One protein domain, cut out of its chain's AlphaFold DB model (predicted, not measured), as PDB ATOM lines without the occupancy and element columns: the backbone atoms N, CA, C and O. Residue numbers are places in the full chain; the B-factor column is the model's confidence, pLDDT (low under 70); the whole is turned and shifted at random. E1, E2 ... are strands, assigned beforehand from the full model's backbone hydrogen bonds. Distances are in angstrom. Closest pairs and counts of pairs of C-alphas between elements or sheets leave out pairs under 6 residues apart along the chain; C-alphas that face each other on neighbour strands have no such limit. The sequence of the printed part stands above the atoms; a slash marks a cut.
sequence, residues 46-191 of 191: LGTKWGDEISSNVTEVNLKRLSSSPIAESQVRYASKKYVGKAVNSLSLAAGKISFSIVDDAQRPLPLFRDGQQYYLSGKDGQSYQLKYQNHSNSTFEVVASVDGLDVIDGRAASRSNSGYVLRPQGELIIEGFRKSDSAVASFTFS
ATOM      1  N   LEU A  46     144.865 215.818 209.567       97.94
ATOM      2  CA  LEU A  46     143.596 215.652 208.869       97.94
ATOM      3  C   LEU A  46     143.735 216.172 207.434       97.94
ATOM      4  O   LEU A  46     144.603 217.004 207.143       97.94
ATOM      5  N   GLY A  47     142.877 215.663 206.567       97.81
ATOM      6  CA  GLY A  47     142.460 216.243 205.300       97.81
ATOM      7  C   GLY A  47     140.938 216.413 205.280       97.81
ATOM      8  O   GLY A  47     140.254 216.146 206.275       97.81
ATOM      9  N   THR A  48     140.411 216.789 204.123       98.38
ATOM     10  CA  THR A  48     138.979 216.830 203.848       98.38
ATOM     11  C   THR A  48     138.634 215.863 202.728       98.38
ATOM     12  O   THR A  48     139.138 215.963 201.607       98.38
ATOM     13  N   LYS A  49     137.718 214.940 203.017       97.44
ATOM     14  CA  LYS A  49     137.111 214.057 202.018       97.44
ATOM     15  C   LYS A  49     135.775 214.612 201.532       97.44
ATOM     16  O   LYS A  49     135.163 215.472 202.163       97.44
ATOM     17  N   TRP A  50     135.324 214.059 200.413       97.38
ATOM     18  CA  TRP A  50     133.984 214.261 199.880       97.38
ATOM     19  C   TRP A  50     133.020 213.396 200.695       97.38
ATOM     20  O   TRP A  50     133.160 212.170 200.711       97.38
ATOM     21  N   GLY A  51     132.112 214.039 201.419       96.31
ATOM     22  CA  GLY A  51     131.101 213.396 202.248       96.31
ATOM     23  C   GLY A  51     129.807 213.111 201.487       96.31
ATOM     24  O   GLY A  51     129.812 212.823 200.287       96.31
ATOM     25  N   ASP A  52     128.696 213.190 202.213       96.44
ATOM     26  CA  ASP A  52     127.356 212.924 201.696       96.44
ATOM     27  C   ASP A  52     126.932 213.946 200.637       96.44
ATOM     28  O   ASP A  52     127.327 215.114 200.666       96.44
ATOM     29  N   GLU A  53     126.085 213.515 199.703       97.75
ATOM     30  CA  GLU A  53     125.458 214.432 198.760       97.75
ATOM     31  C   GLU A  53     124.357 215.245 199.452       97.75
ATOM     32  O   GLU A  53     123.442 214.685 200.056       97.75
ATOM     33  N   ILE A  54     124.434 216.572 199.341       96.75
ATOM     34  CA  ILE A  54     123.472 217.514 199.920       96.75
ATOM     35  C   ILE A  54     122.844 218.340 198.796       96.75
ATOM     36  O   ILE A  54     123.549 218.877 197.937       96.75
ATOM     37  N   SER A  55     121.515 218.485 198.835       96.75
ATOM     38  CA  SER A  55     120.781 219.412 197.966       96.75
ATOM     39  C   SER A  55     121.182 220.855 198.280       96.75
ATOM     40  O   SER A  55     121.005 221.326 199.402       96.75
ATOM     41  N   SER A  56     121.741 221.552 197.294       96.25
ATOM     42  CA  SER A  56     122.288 222.904 197.428       96.25
ATOM     43  C   SER A  56     122.184 223.596 196.074       96.25
ATOM     44  O   SER A  56     122.888 223.236 195.133       96.25
ATOM     45  N   ASN A  57     121.275 224.564 195.962       96.38
ATOM     46  CA  ASN A  57     120.936 225.199 194.690       96.38
ATOM     47  C   ASN A  57     121.689 226.513 194.507       96.38
ATOM     48  O   ASN A  57     121.708 227.358 195.402       96.38
ATOM     49  N   VAL A  58     122.245 226.710 193.317       95.69
ATOM     50  CA  VAL A  58     122.914 227.946 192.917       95.69
ATOM     51  C   VAL A  58     122.308 228.485 191.631       95.69
ATOM     52  O   VAL A  58     121.686 227.770 190.852       95.69
ATOM     53  N   THR A  59     122.477 229.784 191.419       95.12
ATOM     54  CA  THR A  59     122.166 230.429 190.143       95.12
ATOM     55  C   THR A  59     123.396 231.175 189.676       95.12
ATOM     56  O   THR A  59     124.075 231.833 190.469       95.12
ATOM     57  N   GLU A  60     123.693 231.060 188.388       94.44
ATOM     58  CA  GLU A  60     124.780 231.815 187.792       94.44
ATOM     59  C   GLU A  60     124.402 233.295 187.705       94.44
ATOM     60  O   GLU A  60     123.275 233.668 187.364       94.44
ATOM     61  N   VAL A  61     125.362 234.159 188.022       94.75
ATOM     62  CA  VAL A  61     125.210 235.603 187.889       94.75
ATOM     63  C   VAL A  61     126.449 236.185 187.234       94.75
ATOM     64  O   VAL A  61     127.578 235.856 187.586       94.75
ATOM     65  N   ASN A  62     126.234 237.107 186.303       91.88
ATOM     66  CA  ASN A  62     127.320 237.808 185.638       91.88
ATOM     67  C   ASN A  62     127.751 239.013 186.478       91.88
ATOM     68  O   ASN A  62     127.027 240.006 186.575       91.88
ATOM     69  N   LEU A  63     128.941 238.932 187.072       90.75
ATOM     70  CA  LEU A  63     129.596 240.045 187.755       90.75
ATOM     71  C   LEU A  63     130.962 240.322 187.132       90.75
ATOM     72  O   LEU A  63     131.651 239.424 186.659       90.75
ATOM     73  N   LYS A  64     131.374 241.588 187.181       94.19
ATOM     74  CA  LYS A  64     132.713 242.015 186.779       94.19
ATOM     75  C   LYS A  64     133.513 242.400 188.016       94.19
ATOM     76  O   LYS A  64     133.090 243.268 188.780       94.19
ATOM     77  N   ARG A  65     134.691 241.797 188.185       95.00
ATOM     78  CA  ARG A  65     135.639 242.185 189.236       95.00
ATOM     79  C   ARG A  65     136.087 243.632 189.056       95.00
ATOM     80  O   ARG A  65     136.379 244.070 187.944       95.00
ATOM     81  N   LEU A  66     136.190 244.349 190.171       93.88
ATOM     82  CA  LEU A  66     136.730 245.711 190.201       93.88
ATOM     83  C   LEU A  66     138.268 245.733 190.213       93.88
ATOM     84  O   LEU A  66     138.864 246.734 189.832       93.88
ATOM     85  N   SER A  67     138.906 244.640 190.643       92.50
ATOM     86  CA  SER A  67     140.361 244.458 190.678       92.50
ATOM     87  C   SER A  67     140.721 242.990 190.431       92.50
ATOM     88  O   SER A  67     139.918 242.099 190.706       92.50
ATOM     89  N   SER A  68     141.934 242.732 189.939       90.12
ATOM     90  CA  SER A  68     142.513 241.387 189.827       90.12
ATOM     91  C   SER A  68     143.141 240.881 191.132       90.12
ATOM     92  O   SER A  68     143.489 239.706 191.220       90.12
ATOM     93  N   SER A  69     143.315 241.747 192.134       94.31
ATOM     94  CA  SER A  69     143.839 241.385 193.453       94.31
ATOM     95  C   SER A  69     142.705 241.226 194.475       94.31
ATOM     96  O   SER A  69     141.810 242.079 194.508       94.31
ATOM     97  N   PRO A  70     142.752 240.216 195.362       96.06
ATOM     98  CA  PRO A  70     141.778 240.091 196.440       96.06
ATOM     99  C   PRO A  70     141.871 241.288 197.396       96.06
ATOM    100  O   PRO A  70     142.960 241.754 197.729       96.06
ATOM    101  N   ILE A  71     140.722 241.785 197.858       96.00
ATOM    102  CA  ILE A  71     140.657 242.874 198.852       96.00
ATOM    103  C   ILE A  71     140.917 242.384 200.285       96.00
ATOM    104  O   ILE A  71     141.174 243.184 201.182       96.00
ATOM    105  N   ALA A  72     140.787 241.076 200.508       96.31
ATOM    106  CA  ALA A  72     141.077 240.380 201.750       96.31
ATOM    107  C   ALA A  72     141.357 238.908 201.431       96.31
ATOM    108  O   ALA A  72     140.725 238.335 200.548       96.31
ATOM    109  N   GLU A  73     142.278 238.305 202.171       96.19
ATOM    110  CA  GLU A  73     142.617 236.890 202.066       96.19
ATOM    111  C   GLU A  73     142.915 236.362 203.470       96.19
ATOM    112  O   GLU A  73     143.525 237.061 204.283       96.19
ATOM    113  N   SER A  74     142.460 235.149 203.778       96.31
ATOM    114  CA  SER A  74     142.776 234.484 205.042       96.31
ATOM    115  C   SER A  74     142.936 232.987 204.835       96.31
ATOM    116  O   SER A  74     142.375 232.425 203.895       96.31
ATOM    117  N   GLN A  75     143.669 232.351 205.741       97.19
ATOM    118  CA  GLN A  75     143.849 230.910 205.777       97.19
ATOM    119  C   GLN A  75     143.533 230.404 207.184       97.19
ATOM    120  O   GLN A  75     144.002 230.970 208.173       97.19
ATOM    121  N   VAL A  76     142.774 229.312 207.255       98.19
ATOM    122  CA  VAL A  76     142.581 228.533 208.479       98.19
ATOM    123  C   VAL A  76     143.283 227.197 208.288       98.19
ATOM    124  O   VAL A  76     143.031 226.488 207.316       98.19
ATOM    125  N   ARG A  77     144.194 226.865 209.201       97.88
ATOM    126  CA  ARG A  77     144.836 225.548 209.272       97.88
ATOM    127  C   ARG A  77     144.005 224.662 210.183       97.88
ATOM    128  O   ARG A  77     143.433 225.160 211.145       97.88
ATOM    129  N   TYR A  78     143.950 223.365 209.929       98.12
ATOM    130  CA  TYR A  78     143.194 222.462 210.788       98.12
ATOM    131  C   TYR A  78     143.932 221.146 211.012       98.12
ATOM    132  O   TYR A  78     144.786 220.750 210.222       98.12
ATOM    133  N   ALA A  79     143.646 220.522 212.151       98.19
ATOM    134  CA  ALA A  79     144.163 219.216 212.551       98.19
ATOM    135  C   ALA A  79     143.306 218.664 213.700       98.19
ATOM    136  O   ALA A  79     142.607 219.429 214.372       98.19
ATOM    137  N   SER A  80     143.431 217.371 213.994       97.31
ATOM    138  CA  SER A  80     142.930 216.742 215.223       97.31
ATOM    139  C   SER A  80     143.869 217.056 216.393       97.31
ATOM    140  O   SER A  80     144.468 216.182 217.015       97.31
ATOM    141  N   LYS A  81     144.072 218.353 216.637       95.88
ATOM    142  CA  LYS A  81     145.009 218.899 217.621       95.88
ATOM    143  C   LYS A  81     144.281 219.856 218.550       95.88
ATOM    144  O   LYS A  81     143.414 220.624 218.126       95.88
ATOM    145  N   LYS A  82     144.670 219.852 219.823       93.94
ATOM    146  CA  LYS A  82     144.244 220.867 220.789       93.94
ATOM    147  C   LYS A  82     145.176 222.076 220.696       93.94
ATOM    148  O   LYS A  82     146.262 222.066 221.266       93.94
ATOM    149  N   TYR A  83     144.747 223.094 219.961       94.94
ATOM    150  CA  TYR A  83     145.483 224.350 219.832       94.94
ATOM    151  C   TYR A  83     145.392 225.200 221.106       94.94
ATOM    152  O   TYR A  83     144.440 225.091 221.886       94.94
ATOM    153  N   VAL A  84     146.388 226.062 221.301       91.19
ATOM    154  CA  VAL A  84     146.456 227.028 222.405       91.19
ATOM    155  C   VAL A  84     146.349 228.440 221.832       91.19
ATOM    156  O   VAL A  84     146.864 228.713 220.753       91.19
ATOM    157  N   GLY A  85     145.670 229.345 222.534       89.12
ATOM    158  CA  GLY A  85     145.516 230.738 222.112       89.12
ATOM    159  C   GLY A  85     144.127 231.285 222.414       89.12
ATOM    160  O   GLY A  85     143.321 230.654 223.103       89.12
ATOM    161  N   LYS A  86     143.831 232.476 221.887       92.75
ATOM    162  CA  LYS A  86     142.501 233.072 222.042       92.75
ATOM    163  C   LYS A  86     141.518 232.351 221.124       92.75
ATOM    164  O   LYS A  86     141.639 232.443 219.903       92.75
ATOM    165  N   ALA A  87     140.528 231.690 221.716       95.44
ATOM    166  CA  ALA A  87     139.405 231.132 220.977       95.44
ATOM    167  C   ALA A  87     138.477 232.252 220.476       95.44
ATOM    168  O   ALA A  87     138.127 233.173 221.222       95.44
ATOM    169  N   VAL A  88     138.086 232.169 219.208       96.50
ATOM    170  CA  VAL A  88     137.106 233.039 218.553       96.50
ATOM    171  C   VAL A  88     136.165 232.187 217.700       96.50
ATOM    172  O   VAL A  88     136.566 231.158 217.170       96.50
ATOM    173  N   ASN A  89     134.911 232.612 217.549       97.00
ATOM    174  CA  ASN A  89     133.918 231.873 216.753       97.00
ATOM    175  C   ASN A  89     133.930 232.264 215.267       97.00
ATOM    176  O   ASN A  89     133.322 231.591 214.439       97.00
ATOM    177  N   SER A  90     134.594 233.368 214.931       97.12
ATOM    178  CA  SER A  90     134.719 233.877 213.572       97.12
ATOM    179  C   SER A  90     135.975 234.731 213.431       97.12
ATOM    180  O   SER A  90     136.528 235.237 214.416       97.12
ATOM    181  N   LEU A  91     136.420 234.905 212.191       96.00
ATOM    182  CA  LEU A  91     137.418 235.896 211.813       96.00
ATOM    183  C   LEU A  91     136.770 237.013 210.995       96.00
ATOM    184  O   LEU A  91     135.739 236.824 210.349       96.00
ATOM    185  N   SER A  92     137.385 238.191 211.039       96.62
ATOM    186  CA  SER A  92     136.916 239.366 210.315       96.62
ATOM    187  C   SER A  92     137.722 239.559 209.034       96.62
ATOM    188  O   SER A  92     138.949 239.639 209.077       96.62
ATOM    189  N   LEU A  93     137.028 239.656 207.904       97.19
ATOM    190  CA  LEU A  93     137.593 239.943 206.588       97.19
ATOM    191  C   LEU A  93     137.182 241.343 206.123       97.19
ATOM    192  O   LEU A  93     136.226 241.936 206.632       97.19
ATOM    193  N   ALA A  94     137.908 241.862 205.129       96.38
ATOM    194  CA  ALA A  94     137.605 243.129 204.460       96.38
ATOM    195  C   ALA A  94     137.343 244.286 205.448       96.38
ATOM    196  O   ALA A  94     136.360 245.016 205.323       96.38
ATOM    197  N   ALA A  95     138.227 244.426 206.445       95.31
ATOM    198  CA  ALA A  95     138.162 245.448 207.491       95.31
ATOM    199  C   ALA A  95     136.822 245.483 208.260       95.31
ATOM    200  O   ALA A  95     136.239 246.550 208.438       95.31
ATOM    201  N   GLY A  96     136.309 244.329 208.701       97.00
ATOM    202  CA  GLY A  96     135.072 244.275 209.495       97.00
ATOM    203  C   GLY A  96     133.813 243.963 208.701       97.00
ATOM    204  O   GLY A  96     132.805 243.592 209.294       97.00
ATOM    205  N   LYS A  97     133.849 244.090 207.372       98.44
ATOM    206  CA  LYS A  97     132.641 243.990 206.540       98.44
ATOM    207  C   LYS A  97     132.107 242.572 206.414       98.44
ATOM    208  O   LYS A  97     130.923 242.413 206.148       98.44
ATOM    209  N   ILE A  98     132.960 241.561 206.570       98.75
ATOM    210  CA  ILE A  98     132.566 240.158 206.457       98.75
ATOM    211  C   ILE A  98     133.027 239.407 207.705       98.75
ATOM    212  O   ILE A  98     134.197 239.502 208.090       98.75
ATOM    213  N   SER A  99     132.126 238.635 208.306       98.56
ATOM    214  CA  SER A  99     132.482 237.594 209.274       98.56
ATOM    215  C   SER A  99     132.588 236.257 208.554       98.56
ATOM    216  O   SER A  99     131.663 235.878 207.841       98.56
ATOM    217  N   PHE A 100     133.687 235.537 208.763       98.69
ATOM    218  CA  PHE A 100     133.860 234.163 208.297       98.69
ATOM    219  C   PHE A 100     133.946 233.216 209.497       98.69
ATOM    220  O   PHE A 100     134.747 233.438 210.410       98.69
ATOM    221  N   SER A 101     133.121 232.173 209.505       98.75
ATOM    222  CA  SER A 101     133.139 231.103 210.502       98.75
ATOM    223  C   SER A 101     133.099 229.735 209.832       98.75
ATOM    224  O   SER A 101     132.597 229.578 208.720       98.75
ATOM    225  N   ILE A 102     133.600 228.731 210.544       98.81
ATOM    226  CA  ILE A 102     133.427 227.326 210.184       98.81
ATOM    227  C   ILE A 102     132.391 226.766 211.150       98.81
ATOM    228  O   ILE A 102     132.513 226.981 212.356       98.81
ATOM    229  N   VAL A 103     131.347 226.126 210.636       98.81
ATOM    230  CA  VAL A 103     130.202 225.660 211.434       98.81
ATOM    231  C   VAL A 103     129.981 224.164 211.246       98.81
ATOM    232  O   VAL A 103     130.387 223.615 210.226       98.81
ATOM    233  N   ASP A 104     129.366 223.503 212.226       97.94
ATOM    234  CA  ASP A 104     128.860 222.135 212.061       97.94
ATOM    235  C   ASP A 104     127.494 222.105 211.348       97.94
ATOM    236  O   ASP A 104     126.914 223.146 211.031       97.94
ATOM    237  N   ASP A 105     126.951 220.905 211.131       95.75
ATOM    238  CA  ASP A 105     125.653 220.707 210.465       95.75
ATOM    239  C   ASP A 105     124.474 221.351 211.218       95.75
ATOM    240  O   ASP A 105     123.451 221.676 210.620       95.75
ATOM    241  N   ALA A 106     124.623 221.595 212.526       97.00
ATOM    242  CA  ALA A 106     123.649 222.312 213.349       97.00
ATOM    243  C   ALA A 106     123.882 223.837 213.352       97.00
ATOM    244  O   ALA A 106     123.315 224.544 214.189       97.00
ATOM    245  N   GLN A 107     124.721 224.350 212.443       97.44
ATOM    246  CA  GLN A 107     125.118 225.758 212.328       97.44
ATOM    247  C   GLN A 107     125.814 226.315 213.579       97.44
ATOM    248  O   GLN A 107     125.874 227.534 213.779       97.44
ATOM    249  N   ARG A 108     126.373 225.448 214.431       97.75
ATOM    250  CA  ARG A 108     127.138 225.880 215.603       97.75
ATOM    251  C   ARG A 108     128.575 226.174 215.173       97.75
ATOM    252  O   ARG A 108     129.188 225.332 214.516       97.75
ATOM    253  N   PRO A 109     129.141 227.337 215.534       97.56
ATOM    254  CA  PRO A 109     130.511 227.668 215.170       97.56
ATOM    255  C   PRO A 109     131.502 226.712 215.833       97.56
ATOM    256  O   PRO A 109     131.451 226.477 217.042       97.56
ATOM    257  N   LEU A 110     132.435 226.205 215.034       98.12
ATOM    258  CA  LEU A 110     133.609 225.499 215.515       98.12
ATOM    259  C   LEU A 110     134.665 226.534 215.941       98.12
ATOM    260  O   LEU A 110     135.014 227.405 215.138       98.12
ATOM    261  N   PRO A 111     135.176 226.479 217.185       96.25
ATOM    262  CA  PRO A 111     136.133 227.466 217.669       96.25
ATOM    263  C   PRO A 111     137.413 227.512 216.831       96.25
ATOM    264  O   PRO A 111     138.069 226.492 216.607       96.25
ATOM    265  N   LEU A 112     137.803 228.724 216.442       97.75
ATOM    266  CA  LEU A 112     139.093 229.025 215.841       97.75
ATOM    267  C   LEU A 112     140.041 229.543 216.921       97.75
ATOM    268  O   LEU A 112     139.699 230.436 217.695       97.75
ATOM    269  N   PHE A 113     141.256 229.019 216.955       96.81
ATOM    270  CA  PHE A 113     142.314 229.462 217.852       96.81
ATOM    271  C   PHE A 113     143.214 230.425 217.096       96.81
ATOM    272  O   PHE A 113     143.843 230.057 216.101       96.81
ATOM    273  N   ARG A 114     143.246 231.677 217.552       94.62
ATOM    274  CA  ARG A 114     144.114 232.701 216.979       94.62
ATOM    275  C   ARG A 114     145.456 232.706 217.697       94.62
ATOM    276  O   ARG A 114     145.501 232.895 218.915       94.62
ATOM    277  N   ASP A 115     146.516 232.615 216.905       90.69
ATOM    278  CA  ASP A 115     147.895 232.802 217.339       90.69
ATOM    279  C   ASP A 115     148.609 233.754 216.368       90.69
ATOM    280  O   ASP A 115     148.807 233.452 215.187       90.69
ATOM    281  N   GLY A 116     148.879 234.978 216.825       88.12
ATOM    282  CA  GLY A 116     149.306 236.075 215.957       88.12
ATOM    283  C   GLY A 116     148.311 236.349 214.816       88.12
ATOM    284  O   GLY A 116     147.184 236.806 215.044       88.12
ATOM    285  N   GLN A 117     148.747 236.103 213.576       87.38
ATOM    286  CA  GLN A 117     147.937 236.240 212.352       87.38
ATOM    287  C   GLN A 117     147.427 234.899 211.804       87.38
ATOM    288  O   GLN A 117     146.743 234.874 210.784       87.38
ATOM    289  N   GLN A 118     147.776 233.789 212.454       92.56
ATOM    290  CA  GLN A 118     147.362 232.455 212.044       92.56
ATOM    291  C   GLN A 118     146.086 232.052 212.784       92.56
ATOM    292  O   GLN A 118     145.883 232.395 213.954       92.56
ATOM    293  N   TYR A 119     145.238 231.302 212.088       96.50
ATOM    294  CA  TYR A 119     144.014 230.732 212.630       96.50
ATOM    295  C   TYR A 119     144.074 229.219 212.511       96.50
ATOM    296  O   TYR A 119     144.379 228.682 211.443       96.50
ATOM    297  N   TYR A 120     143.758 228.550 213.611       97.81
ATOM    298  CA  TYR A 120     143.777 227.101 213.706       97.81
ATOM    299  C   TYR A 120     142.408 226.571 214.113       97.81
ATOM    300  O   TYR A 120     141.780 227.104 215.024       97.81
ATOM    301  N   LEU A 121     141.950 225.509 213.466       98.06
ATOM    302  CA  LEU A 121     140.713 224.811 213.784       98.06
ATOM    303  C   LEU A 121     141.033 223.405 214.295       98.06
ATOM    304  O   LEU A 121     141.742 222.640 213.641       98.06
ATOM    305  N   SER A 122     140.468 223.051 215.446       97.06
ATOM    306  CA  SER A 122     140.493 221.673 215.938       97.06
ATOM    307  C   SER A 122     139.360 220.887 215.275       97.06
ATOM    308  O   SER A 122     138.190 221.111 215.584       97.06
ATOM    309  N   GLY A 123     139.708 220.019 214.326       96.38
ATOM    310  CA  GLY A 123     138.771 219.110 213.663       96.38
ATOM    311  C   GLY A 123     138.702 217.763 214.376       96.38
ATOM    312  O   GLY A 123     139.617 217.395 215.113       96.38
ATOM    313  N   LYS A 124     137.634 217.004 214.145       97.50
ATOM    314  CA  LYS A 124     137.537 215.596 214.548       97.50
ATOM    315  C   LYS A 124     137.362 214.753 213.299       97.50
ATOM    316  O   LYS A 124     136.554 215.114 212.452       97.50
ATOM    317  N   ASP A 125     138.095 213.651 213.196       97.56
ATOM    318  CA  ASP A 125     137.902 212.693 212.105       97.56
ATOM    319  C   ASP A 125     136.420 212.287 211.997       97.56
ATOM    320  O   ASP A 125     135.746 212.066 213.008       97.56
ATOM    321  N   GLY A 126     135.897 212.280 210.771       97.81
ATOM    322  CA  GLY A 126     134.493 212.010 210.470       97.81
ATOM    323  C   GLY A 126     133.515 213.155 210.761       97.81
ATOM    324  O   GLY A 126     132.335 213.014 210.451       97.81
ATOM    325  N   GLN A 127     133.956 214.283 211.325       98.06
ATOM    326  CA  GLN A 127     133.082 215.436 211.557       98.06
ATOM    327  C   GLN A 127     132.888 216.246 210.269       98.06
ATOM    328  O   GLN A 127     133.860 216.693 209.654       98.06
ATOM    329  N   SER A 128     131.627 216.485 209.910       98.12
ATOM    330  CA  SER A 128     131.257 217.402 208.833       98.12
ATOM    331  C   SER A 128     131.337 218.863 209.268       98.12
ATOM    332  O   SER A 128     131.154 219.198 210.446       98.12
ATOM    333  N   TYR A 129     131.631 219.740 208.315       98.81
ATOM    334  CA  TYR A 129     131.695 221.177 208.544       98.81
ATOM    335  C   TYR A 129     131.308 221.965 207.292       98.81
ATOM    336  O   TYR A 129     131.317 221.452 206.177       98.81
ATOM    337  N   GLN A 130     130.993 223.241 207.477       98.81
ATOM    338  CA  GLN A 130     130.585 224.144 206.405       98.81
ATOM    339  C   GLN A 130     131.293 225.490 206.554       98.81
ATOM    340  O   GLN A 130     131.655 225.904 207.662       98.81
ATOM    341  N   LEU A 131     131.495 226.188 205.436       98.81
ATOM    342  CA  LEU A 131     132.095 227.523 205.424       98.81
ATOM    343  C   LEU A 131     130.979 228.566 205.394       98.81
ATOM    344  O   LEU A 131     130.209 228.606 204.438       98.81
ATOM    345  N   LYS A 132     130.899 229.421 206.413       98.88
ATOM    346  CA  LYS A 132     129.840 230.427 206.546       98.88
ATOM    347  C   LYS A 132     130.417 231.834 206.486       98.88
ATOM    348  O   LYS A 132     131.280 232.196 207.286       98.88
ATOM    349  N   TYR A 133     129.901 232.636 205.565       98.81
ATOM    350  CA  TYR A 133     130.252 234.038 205.380       98.81
ATOM    351  C   TYR A 133     129.022 234.905 205.613       98.81
ATOM    352  O   TYR A 133     127.970 234.667 205.027       98.81
ATOM    353  N   GLN A 134     129.163 235.939 206.432       98.81
ATOM    354  CA  GLN A 134     128.113 236.922 206.687       98.81
ATOM    355  C   GLN A 134     128.623 238.303 206.313       98.81
ATOM    356  O   GLN A 134     129.683 238.718 206.783       98.81
ATOM    357  N   ASN A 135     127.880 239.005 205.467       98.81
ATOM    358  CA  ASN A 135     128.179 240.373 205.075       98.81
ATOM    359  C   ASN A 135     127.431 241.339 205.988       98.81
ATOM    360  O   ASN A 135     126.221 241.234 206.113       98.81
ATOM    361  N   HIS A 136     128.146 242.291 206.579       98.62
ATOM    362  CA  HIS A 136     127.597 243.332 207.458       98.62
ATOM    363  C   HIS A 136     127.594 244.711 206.787       98.62
ATOM    364  O   HIS A 136     127.467 245.748 207.440       98.62
ATOM    365  N   SER A 137     127.793 244.748 205.470       98.62
ATOM    366  CA  SER A 137     127.868 245.970 204.679       98.62
ATOM    367  C   SER A 137     126.873 245.990 203.519       98.62
ATOM    368  O   SER A 137     126.308 244.974 203.113       98.62
ATOM    369  N   ASN A 138     126.723 247.175 202.925       98.25
ATOM    370  CA  ASN A 138     125.876 247.392 201.754       98.25
ATOM    371  C   ASN A 138     126.581 247.065 200.418       98.25
ATOM    372  O   ASN A 138     126.038 247.333 199.349       98.25
ATOM    373  N   SER A 139     127.802 246.523 200.452       97.19
ATOM    374  CA  SER A 139     128.569 246.145 199.257       97.19
ATOM    375  C   SER A 139     128.352 244.674 198.899       97.19
ATOM    376  O   SER A 139     128.098 243.856 199.775       97.19
ATOM    377  N   THR A 140     128.479 244.326 197.617       97.38
ATOM    378  CA  THR A 140     128.524 242.925 197.159       97.38
ATOM    379  C   THR A 140     129.973 242.464 197.074       97.38
ATOM    380  O   THR A 140     130.828 243.229 196.622       97.38
ATOM    381  N   PHE A 141     130.237 241.219 197.466       97.81
ATOM    382  CA  PHE A 141     131.558 240.607 197.380       97.81
ATOM    383  C   PHE A 141     131.513 239.309 196.586       97.81
ATOM    384  O   PHE A 141     130.506 238.607 196.568       97.81
ATOM    385  N   GLU A 142     132.635 238.985 195.960       98.06
ATOM    386  CA  GLU A 142     132.909 237.647 195.459       98.06
ATOM    387  C   GLU A 142     133.753 236.901 196.496       98.06
ATOM    388  O   GLU A 142     134.736 237.440 197.011       98.06
ATOM    389  N   VAL A 143     133.360 235.667 196.802       98.31
ATOM    390  CA  VAL A 143     134.067 234.754 197.697       98.31
ATOM    391  C   VAL A 143     134.628 233.614 196.857       98.31
ATOM    392  O   VAL A 143     133.902 232.701 196.467       98.31
ATOM    393  N   VAL A 144     135.929 233.674 196.582       98.31
ATOM    394  CA  VAL A 144     136.690 232.564 195.995       98.31
ATOM    395  C   VAL A 144     137.216 231.719 197.150       98.31
ATOM    396  O   VAL A 144     138.005 232.208 197.961       98.31
ATOM    397  N   ALA A 145     136.737 230.483 197.267       98.56
ATOM    398  CA  ALA A 145     137.030 229.611 198.397       98.56
ATOM    399  C   ALA A 145     137.704 228.317 197.939       98.56
ATOM    400  O   ALA A 145     137.393 227.766 196.886       98.56
ATOM    401  N   SER A 146     138.613 227.815 198.770       98.75
ATOM    402  CA  SER A 146     139.291 226.543 198.545       98.75
ATOM    403  C   SER A 146     139.432 225.766 199.842       98.75
ATOM    404  O   SER A 146     139.674 226.364 200.894       98.75
ATOM    405  N   VAL A 147     139.375 224.444 199.746       98.69
ATOM    406  CA  VAL A 147     139.650 223.506 200.837       98.69
ATOM    407  C   VAL A 147     140.738 222.554 200.353       98.69
ATOM    408  O   VAL A 147     140.653 222.035 199.246       98.69
ATOM    409  N   ASP A 148     141.798 222.375 201.140       98.19
ATOM    410  CA  ASP A 148     142.952 221.522 200.799       98.19
ATOM    411  C   ASP A 148     143.612 221.822 199.445       98.19
ATOM    412  O   ASP A 148     144.202 220.958 198.800       98.19
ATOM    413  N   GLY A 149     143.541 223.084 199.015       98.12
ATOM    414  CA  GLY A 149     144.070 223.531 197.726       98.12
ATOM    415  C   GLY A 149     143.160 223.228 196.533       98.12
ATOM    416  O   GLY A 149     143.525 223.582 195.413       98.12
ATOM    417  N   LEU A 150     141.988 222.632 196.761       98.62
ATOM    418  CA  LEU A 150     140.954 222.435 195.752       98.62
ATOM    419  C   LEU A 150     139.914 223.551 195.825       98.62
ATOM    420  O   LEU A 150     139.455 223.922 196.906       98.62
ATOM    421  N   ASP A 151     139.543 224.086 194.672       98.69
ATOM    422  CA  ASP A 151     138.443 225.024 194.510       98.69
ATOM    423  C   ASP A 151     137.116 224.340 194.861       98.69
ATOM    424  O   ASP A 151     136.845 223.209 194.449       98.69
ATOM    425  N   VAL A 152     136.280 225.013 195.649       98.69
ATOM    426  CA  VAL A 152     135.020 224.426 196.127       98.69
ATOM    427  C   VAL A 152     133.928 224.356 195.049       98.69
ATOM    428  O   VAL A 152     132.920 223.685 195.266       98.69
ATOM    429  N   ILE A 153     134.085 225.061 193.922       98.19
ATOM    430  CA  ILE A 153     133.119 225.111 192.813       98.19
ATOM    431  C   ILE A 153     133.453 224.083 191.730       98.19
ATOM    432  O   ILE A 153     132.540 223.454 191.207       98.19
ATOM    433  N   ASP A 154     134.724 223.908 191.363       96.94
ATOM    434  CA  ASP A 154     135.090 222.994 190.266       96.94
ATOM    435  C   ASP A 154     135.929 221.777 190.695       96.94
ATOM    436  O   ASP A 154     136.172 220.878 189.885       96.94
ATOM    437  N   GLY A 155     136.355 221.721 191.962       97.00
ATOM    438  CA  GLY A 155     137.149 220.624 192.516       97.00
ATOM    439  C   GLY A 155     138.581 220.533 191.973       97.00
ATOM    440  O   GLY A 155     139.263 219.541 192.235       97.00
ATOM    441  N   ARG A 156     139.053 221.525 191.205       98.06
ATOM    442  CA  ARG A 156     140.414 221.579 190.642       98.06
ATOM    443  C   ARG A 156     141.335 222.404 191.531       98.06
ATOM    444  O   ARG A 156     140.917 222.967 192.532       98.06
ATOM    445  N   ALA A 157     142.615 222.483 191.170       98.38
ATOM    446  CA  ALA A 157     143.571 223.324 191.884       98.38
ATOM    447  C   ALA A 157     143.080 224.781 191.958       98.38
ATOM    448  O   ALA A 157     142.768 225.401 190.939       98.38
ATOM    449  N   ALA A 158     143.029 225.320 193.173       98.12
ATOM    450  CA  ALA A 158     142.506 226.651 193.426       98.12
ATOM    451  C   ALA A 158     143.411 227.750 192.849       98.12
ATOM    452  O   ALA A 158     144.639 227.705 192.954       98.12
ATOM    453  N   SER A 159     142.785 228.793 192.308       97.62
ATOM    454  CA  SER A 159     143.450 230.033 191.909       97.62
ATOM    455  C   SER A 159     142.614 231.237 192.324       97.62
ATOM    456  O   SER A 159     141.391 231.212 192.264       97.62
ATOM    457  N   ARG A 160     143.281 232.352 192.645       96.06
ATOM    458  CA  ARG A 160     142.623 233.649 192.905       96.06
ATOM    459  C   ARG A 160     141.825 234.160 191.700       96.06
ATOM    460  O   ARG A 160     140.986 235.038 191.853       96.06
ATOM    461  N   SER A 161     142.121 233.648 190.505       95.75
ATOM    462  CA  SER A 161     141.414 233.991 189.274       95.75
ATOM    463  C   SER A 161     140.159 233.152 189.028       95.75
ATOM    464  O   SER A 161     139.365 233.563 188.181       95.75
ATOM    465  N   ASN A 162     139.975 232.026 189.728       96.94
ATOM    466  CA  ASN A 162     138.794 231.169 189.582       96.94
ATOM    467  C   ASN A 162     137.528 231.925 189.970       96.94
ATOM    468  O   ASN A 162     137.595 232.857 190.769       96.94
ATOM    469  N   SER A 163     136.388 231.544 189.402       95.69
ATOM    470  CA  SER A 163     135.089 232.109 189.776       95.69
ATOM    471  C   SER A 163     134.776 231.843 191.250       95.69
ATOM    472  O   SER A 163     135.149 230.805 191.789       95.69
ATOM    473  N   GLY A 164     134.085 232.774 191.901       97.25
ATOM    474  CA  GLY A 164     133.628 232.623 193.279       97.25
ATOM    475  C   GLY A 164     132.113 232.687 193.433       97.25
ATOM    476  O   GLY A 164     131.366 232.998 192.504       97.25
ATOM    477  N   TYR A 165     131.654 232.443 194.657       98.19
ATOM    478  CA  TYR A 165     130.269 232.685 195.045       98.19
ATOM    479  C   TYR A 165     130.020 234.170 195.291       98.19
ATOM    480  O   TYR A 165     130.903 234.909 195.727       98.19
ATOM    481  N   VAL A 166     128.784 234.612 195.080       98.12
ATOM    482  CA  VAL A 166     128.396 236.001 195.329       98.12
ATOM    483  C   VAL A 166     127.814 236.151 196.723       98.12
ATOM    484  O   VAL A 166     126.721 235.668 197.011       98.12
ATOM    485  N   LEU A 167     128.508 236.905 197.567       98.50
ATOM    486  CA  LEU A 167     128.028 237.317 198.875       98.50
ATOM    487  C   LEU A 167     127.334 238.680 198.754       98.50
ATOM    488  O   LEU A 167     127.972 239.729 198.608       98.50
ATOM    489  N   ARG A 168     126.001 238.654 198.782       98.06
ATOM    490  CA  ARG A 168     125.148 239.841 198.623       98.06
ATOM    491  C   ARG A 168     125.204 240.772 199.847       98.06
ATOM    492  O   ARG A 168     125.630 240.339 200.921       98.06
ATOM    493  N   PRO A 169     124.801 242.050 199.699       98.56
ATOM    494  CA  PRO A 169     124.721 243.001 200.806       98.56
ATOM    495  C   PRO A 169     123.850 242.467 201.936       98.56
ATOM    496  O   PRO A 169     122.765 241.956 201.662       98.56
ATOM    497  N   GLN A 170     124.319 242.582 203.180       98.62
ATOM    498  CA  GLN A 170     123.608 242.096 204.374       98.62
ATOM    499  C   GLN A 170     123.170 240.624 204.325       98.62
ATOM    500  O   GLN A 170     122.285 240.200 205.066       98.62
ATOM    501  N   GLY A 171     123.773 239.860 203.416       98.50
ATOM    502  CA  GLY A 171     123.438 238.477 203.150       98.50
ATOM    503  C   GLY A 171     124.369 237.504 203.850       98.50
ATOM    504  O   GLY A 171     125.399 237.859 204.431       98.50
ATOM    505  N   GLU A 172     124.004 236.240 203.713       98.50
ATOM    506  CA  GLU A 172     124.771 235.100 204.175       98.50
ATOM    507  C   GLU A 172     125.061 234.174 202.994       98.50
ATOM    508  O   GLU A 172     124.239 234.025 202.089       98.50
ATOM    509  N   LEU A 173     126.244 233.572 203.009       98.50
ATOM    510  CA  LEU A 173     126.650 232.504 202.109       98.50
ATOM    511  C   LEU A 173     127.134 231.336 202.963       98.50
ATOM    512  O   LEU A 173     128.067 231.497 203.754       98.50
ATOM    513  N   ILE A 174     126.536 230.170 202.760       98.44
ATOM    514  CA  ILE A 174     127.023 228.902 203.296       98.44
ATOM    515  C   ILE A 174     127.528 228.080 202.113       98.44
ATOM    516  O   ILE A 174     126.852 227.969 201.095       98.44
ATOM    517  N   ILE A 175     128.739 227.550 202.234       98.56
ATOM    518  CA  ILE A 175     129.300 226.581 201.295       98.56
ATOM    519  C   ILE A 175     129.300 225.248 202.030       98.56
ATOM    520  O   ILE A 175     130.130 225.029 202.920       98.56
ATOM    521  N   GLU A 176     128.334 224.393 201.697       98.25
ATOM    522  CA  GLU A 176     128.112 223.133 202.413       98.25
ATOM    523  C   GLU A 176     129.104 222.031 202.009       98.25
ATOM    524  O   GLU A 176     129.255 221.046 202.727       98.25
ATOM    525  N   GLY A 177     129.787 222.184 200.870       98.44
ATOM    526  CA  GLY A 177     130.651 221.149 200.317       98.44
ATOM    527  C   GLY A 177     131.287 221.496 198.970       98.44
ATOM    528  O   GLY A 177     131.140 222.613 198.465       98.44
ATOM    529  N   PHE A 178     131.972 220.514 198.376       98.56
ATOM    530  CA  PHE A 178     132.463 220.574 196.999       98.56
ATOM    531  C   PHE A 178     131.291 220.448 196.027       98.56
ATOM    532  O   PHE A 178     130.516 219.491 196.086       98.56
ATOM    533  N   ARG A 179     131.149 221.410 195.121       98.25
ATOM    534  CA  ARG A 179     130.068 221.447 194.134       98.25
ATOM    535  C   ARG A 179     130.153 220.255 193.177       98.25
ATOM    536  O   ARG A 179     131.210 219.955 192.631       98.25
ATOM    537  N   LYS A 180     129.015 219.586 192.970       97.25
ATOM    538  CA  LYS A 180     128.861 218.485 192.002       97.25
ATOM    539  C   LYS A 180     128.033 218.893 190.786       97.25
ATOM    540  O   LYS A 180     128.274 218.408 189.685       97.25
ATOM    541  N   SER A 181     127.044 219.754 191.003       97.00
ATOM    542  CA  SER A 181     126.139 220.312 189.997       97.00
ATOM    543  C   SER A 181     125.517 221.600 190.539       97.00
ATOM    544  O   SER A 181     125.679 221.916 191.717       97.00
ATOM    545  N   ASP A 182     124.723 222.300 189.733       96.56
ATOM    546  CA  ASP A 182     124.024 223.515 190.174       96.56
ATOM    547  C   ASP A 182     123.020 223.286 191.320       96.56
ATOM    548  O   ASP A 182     122.577 224.245 191.945       96.56
ATOM    549  N   SER A 183     122.661 222.033 191.612       97.56
ATOM    550  CA  SER A 183     121.685 221.662 192.643       97.56
ATOM    551  C   SER A 183     122.240 220.765 193.752       97.56
ATOM    552  O   SER A 183     121.491 220.411 194.665       97.56
ATOM    553  N   ALA A 184     123.528 220.398 193.714       97.94
ATOM    554  CA  ALA A 184     124.107 219.483 194.694       97.94
ATOM    555  C   ALA A 184     125.588 219.744 195.011       97.94
ATOM    556  O   ALA A 184     126.382 220.157 194.157       97.94
ATOM    557  N   VAL A 185     125.974 219.408 196.244       98.50
ATOM    558  CA  VAL A 185     127.371 219.325 196.707       98.50
ATOM    559  C   VAL A 185     127.662 217.963 197.334       98.50
ATOM    560  O   VAL A 185     126.739 217.292 197.782       98.50
ATOM    561  N   ALA A 186     128.936 217.588 197.428       98.44
ATOM    562  CA  ALA A 186     129.424 216.614 198.406       98.44
ATOM    563  C   ALA A 186     129.934 217.358 199.644       98.44
ATOM    564  O   ALA A 186     130.821 218.203 199.510       98.44
ATOM    565  N   SER A 187     129.397 217.058 200.826       98.38
ATOM    566  CA  SER A 187     129.727 217.772 202.063       98.38
ATOM    567  C   SER A 187     131.214 217.706 202.417       98.38
ATOM    568  O   SER A 187     131.922 216.773 202.030       98.38
ATOM    569  N   PHE A 188     131.716 218.706 203.146       98.75
ATOM    570  CA  PHE A 188     133.069 218.621 203.691       98.75
ATOM    571  C   PHE A 188     133.073 217.768 204.956       98.75
ATOM    572  O   PHE A 188     132.362 218.076 205.912       98.75
ATOM    573  N   THR A 189     133.930 216.752 204.996       98.44
ATOM    574  CA  THR A 189     134.142 215.927 206.191       98.44
ATOM    575  C   THR A 189     135.631 215.775 206.454       98.44
ATOM    576  O   THR A 189     136.386 215.444 205.540       98.44
ATOM    577  N   PHE A 190     136.065 215.983 207.696       98.56
ATOM    578  CA  PHE A 190     137.453 215.717 208.078       98.56
ATOM    579  C   PHE A 190     137.784 214.216 207.988       98.56
ATOM    580  O   PHE A 190     136.934 213.380 208.316       98.56
ATOM    581  N   SER A 191     139.001 213.879 207.548       96.12
ATOM    582  CA  SER A 191     139.500 212.495 207.397       96.12
ATOM    583  C   SER A 191     141.000 212.341 207.595       96.12
ATOM    584  O   SER A 191     141.702 213.338 207.315       96.12
TER     585      SER A 191
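AT A GLANCE: This is residues 46 to 191 of the 191 residues of an uncharacterized protein of Acinetobacter johnsonii (UniProt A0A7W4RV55). A strongly twisted, branched sheet of seven strands, with the long E5 and E8 side by side in it, makes a wall; a second sheet, of E2, E7, E6 and E3, lies toward one end of the longest axis, and the hairpin of E9 and E10 is beside E11. Residues 56 to 75, with no named element, loop round the end opposite the second sheet, and residues 144 to 164 make another long winding stretch between E9 and E10. The 146 printed residues have no named helix and thirteen named strands, E1 to E13 along the chain; the class is all strand, though under half, 63 residues, are in them. The second sheet is mixed, in the order E2, E7, E6, E3; neighbours in the branched sheet are antiparallel, as are E9 and E10. The whole is compact, with a radius of gyration of the C-alphas of 14.8 A and spans of 42 by 34 by 27 A.

HOW THE PARTS SIT: E1, residues 48 to 55, bends by 61 degrees at residue 52 and is antiparallel to E13, residues 184 to 190, with N 51 and O 187 2.8 A apart. E2, residues 76 to 79, is parallel to E7, residues 118 to 122 (N 121 to O 77, 2.8 A). E3, residues 86 to 88, is antiparallel to E6, residues 112 to 115 (N 88 to O 112, 2.8 A), which forms a hairpin with E7 (N 113 to O 120, 2.8 A). E3 runs on into E4, residues 91 to 93, at 66 degrees. E4 forms a hairpin with E5, residues 98 to 103 (N 93 to O 98, 2.8 A). On the other side of E5 is E8, residues 128 to 135, antiparallel (N 101 to O 132, 2.9 A). E11, residues 172 to 175 (N 133 to O 173, 2.8 A), and E13 (N 129 to O 188, 3.0 A) are on the side of E8 away from E5. E9, residues 141 to 143, and E10, residues 165 to 167, are a hairpin (N 143 to O 165, 2.8 A); the closest C-alphas of E10 and E11, Leu 167 and Leu 173, are 6.0 A apart. E12, residues 177 to 181, is a hairpin with E13 (N 178 to O 186, 2.8 A).

IN THESE COORDINATES: E1 begins at C-alpha 48 (138.979, 216.830, 203.848) and E13 ends at C-alpha 190 (137.453, 215.717, 208.078); each is 19.3 A long. E8 measures 23.5 A, from C-alpha 128 (131.257, 217.402, 208.833), and E5 15.5 A.

THE WHOLE: The farthest C-alphas, Asn 62 and Val 84, are 42.8 A apart. The printed part has no cut; the long links are E1 to E2 and E9 to E10. No printed residue is under 70 in pLDDT.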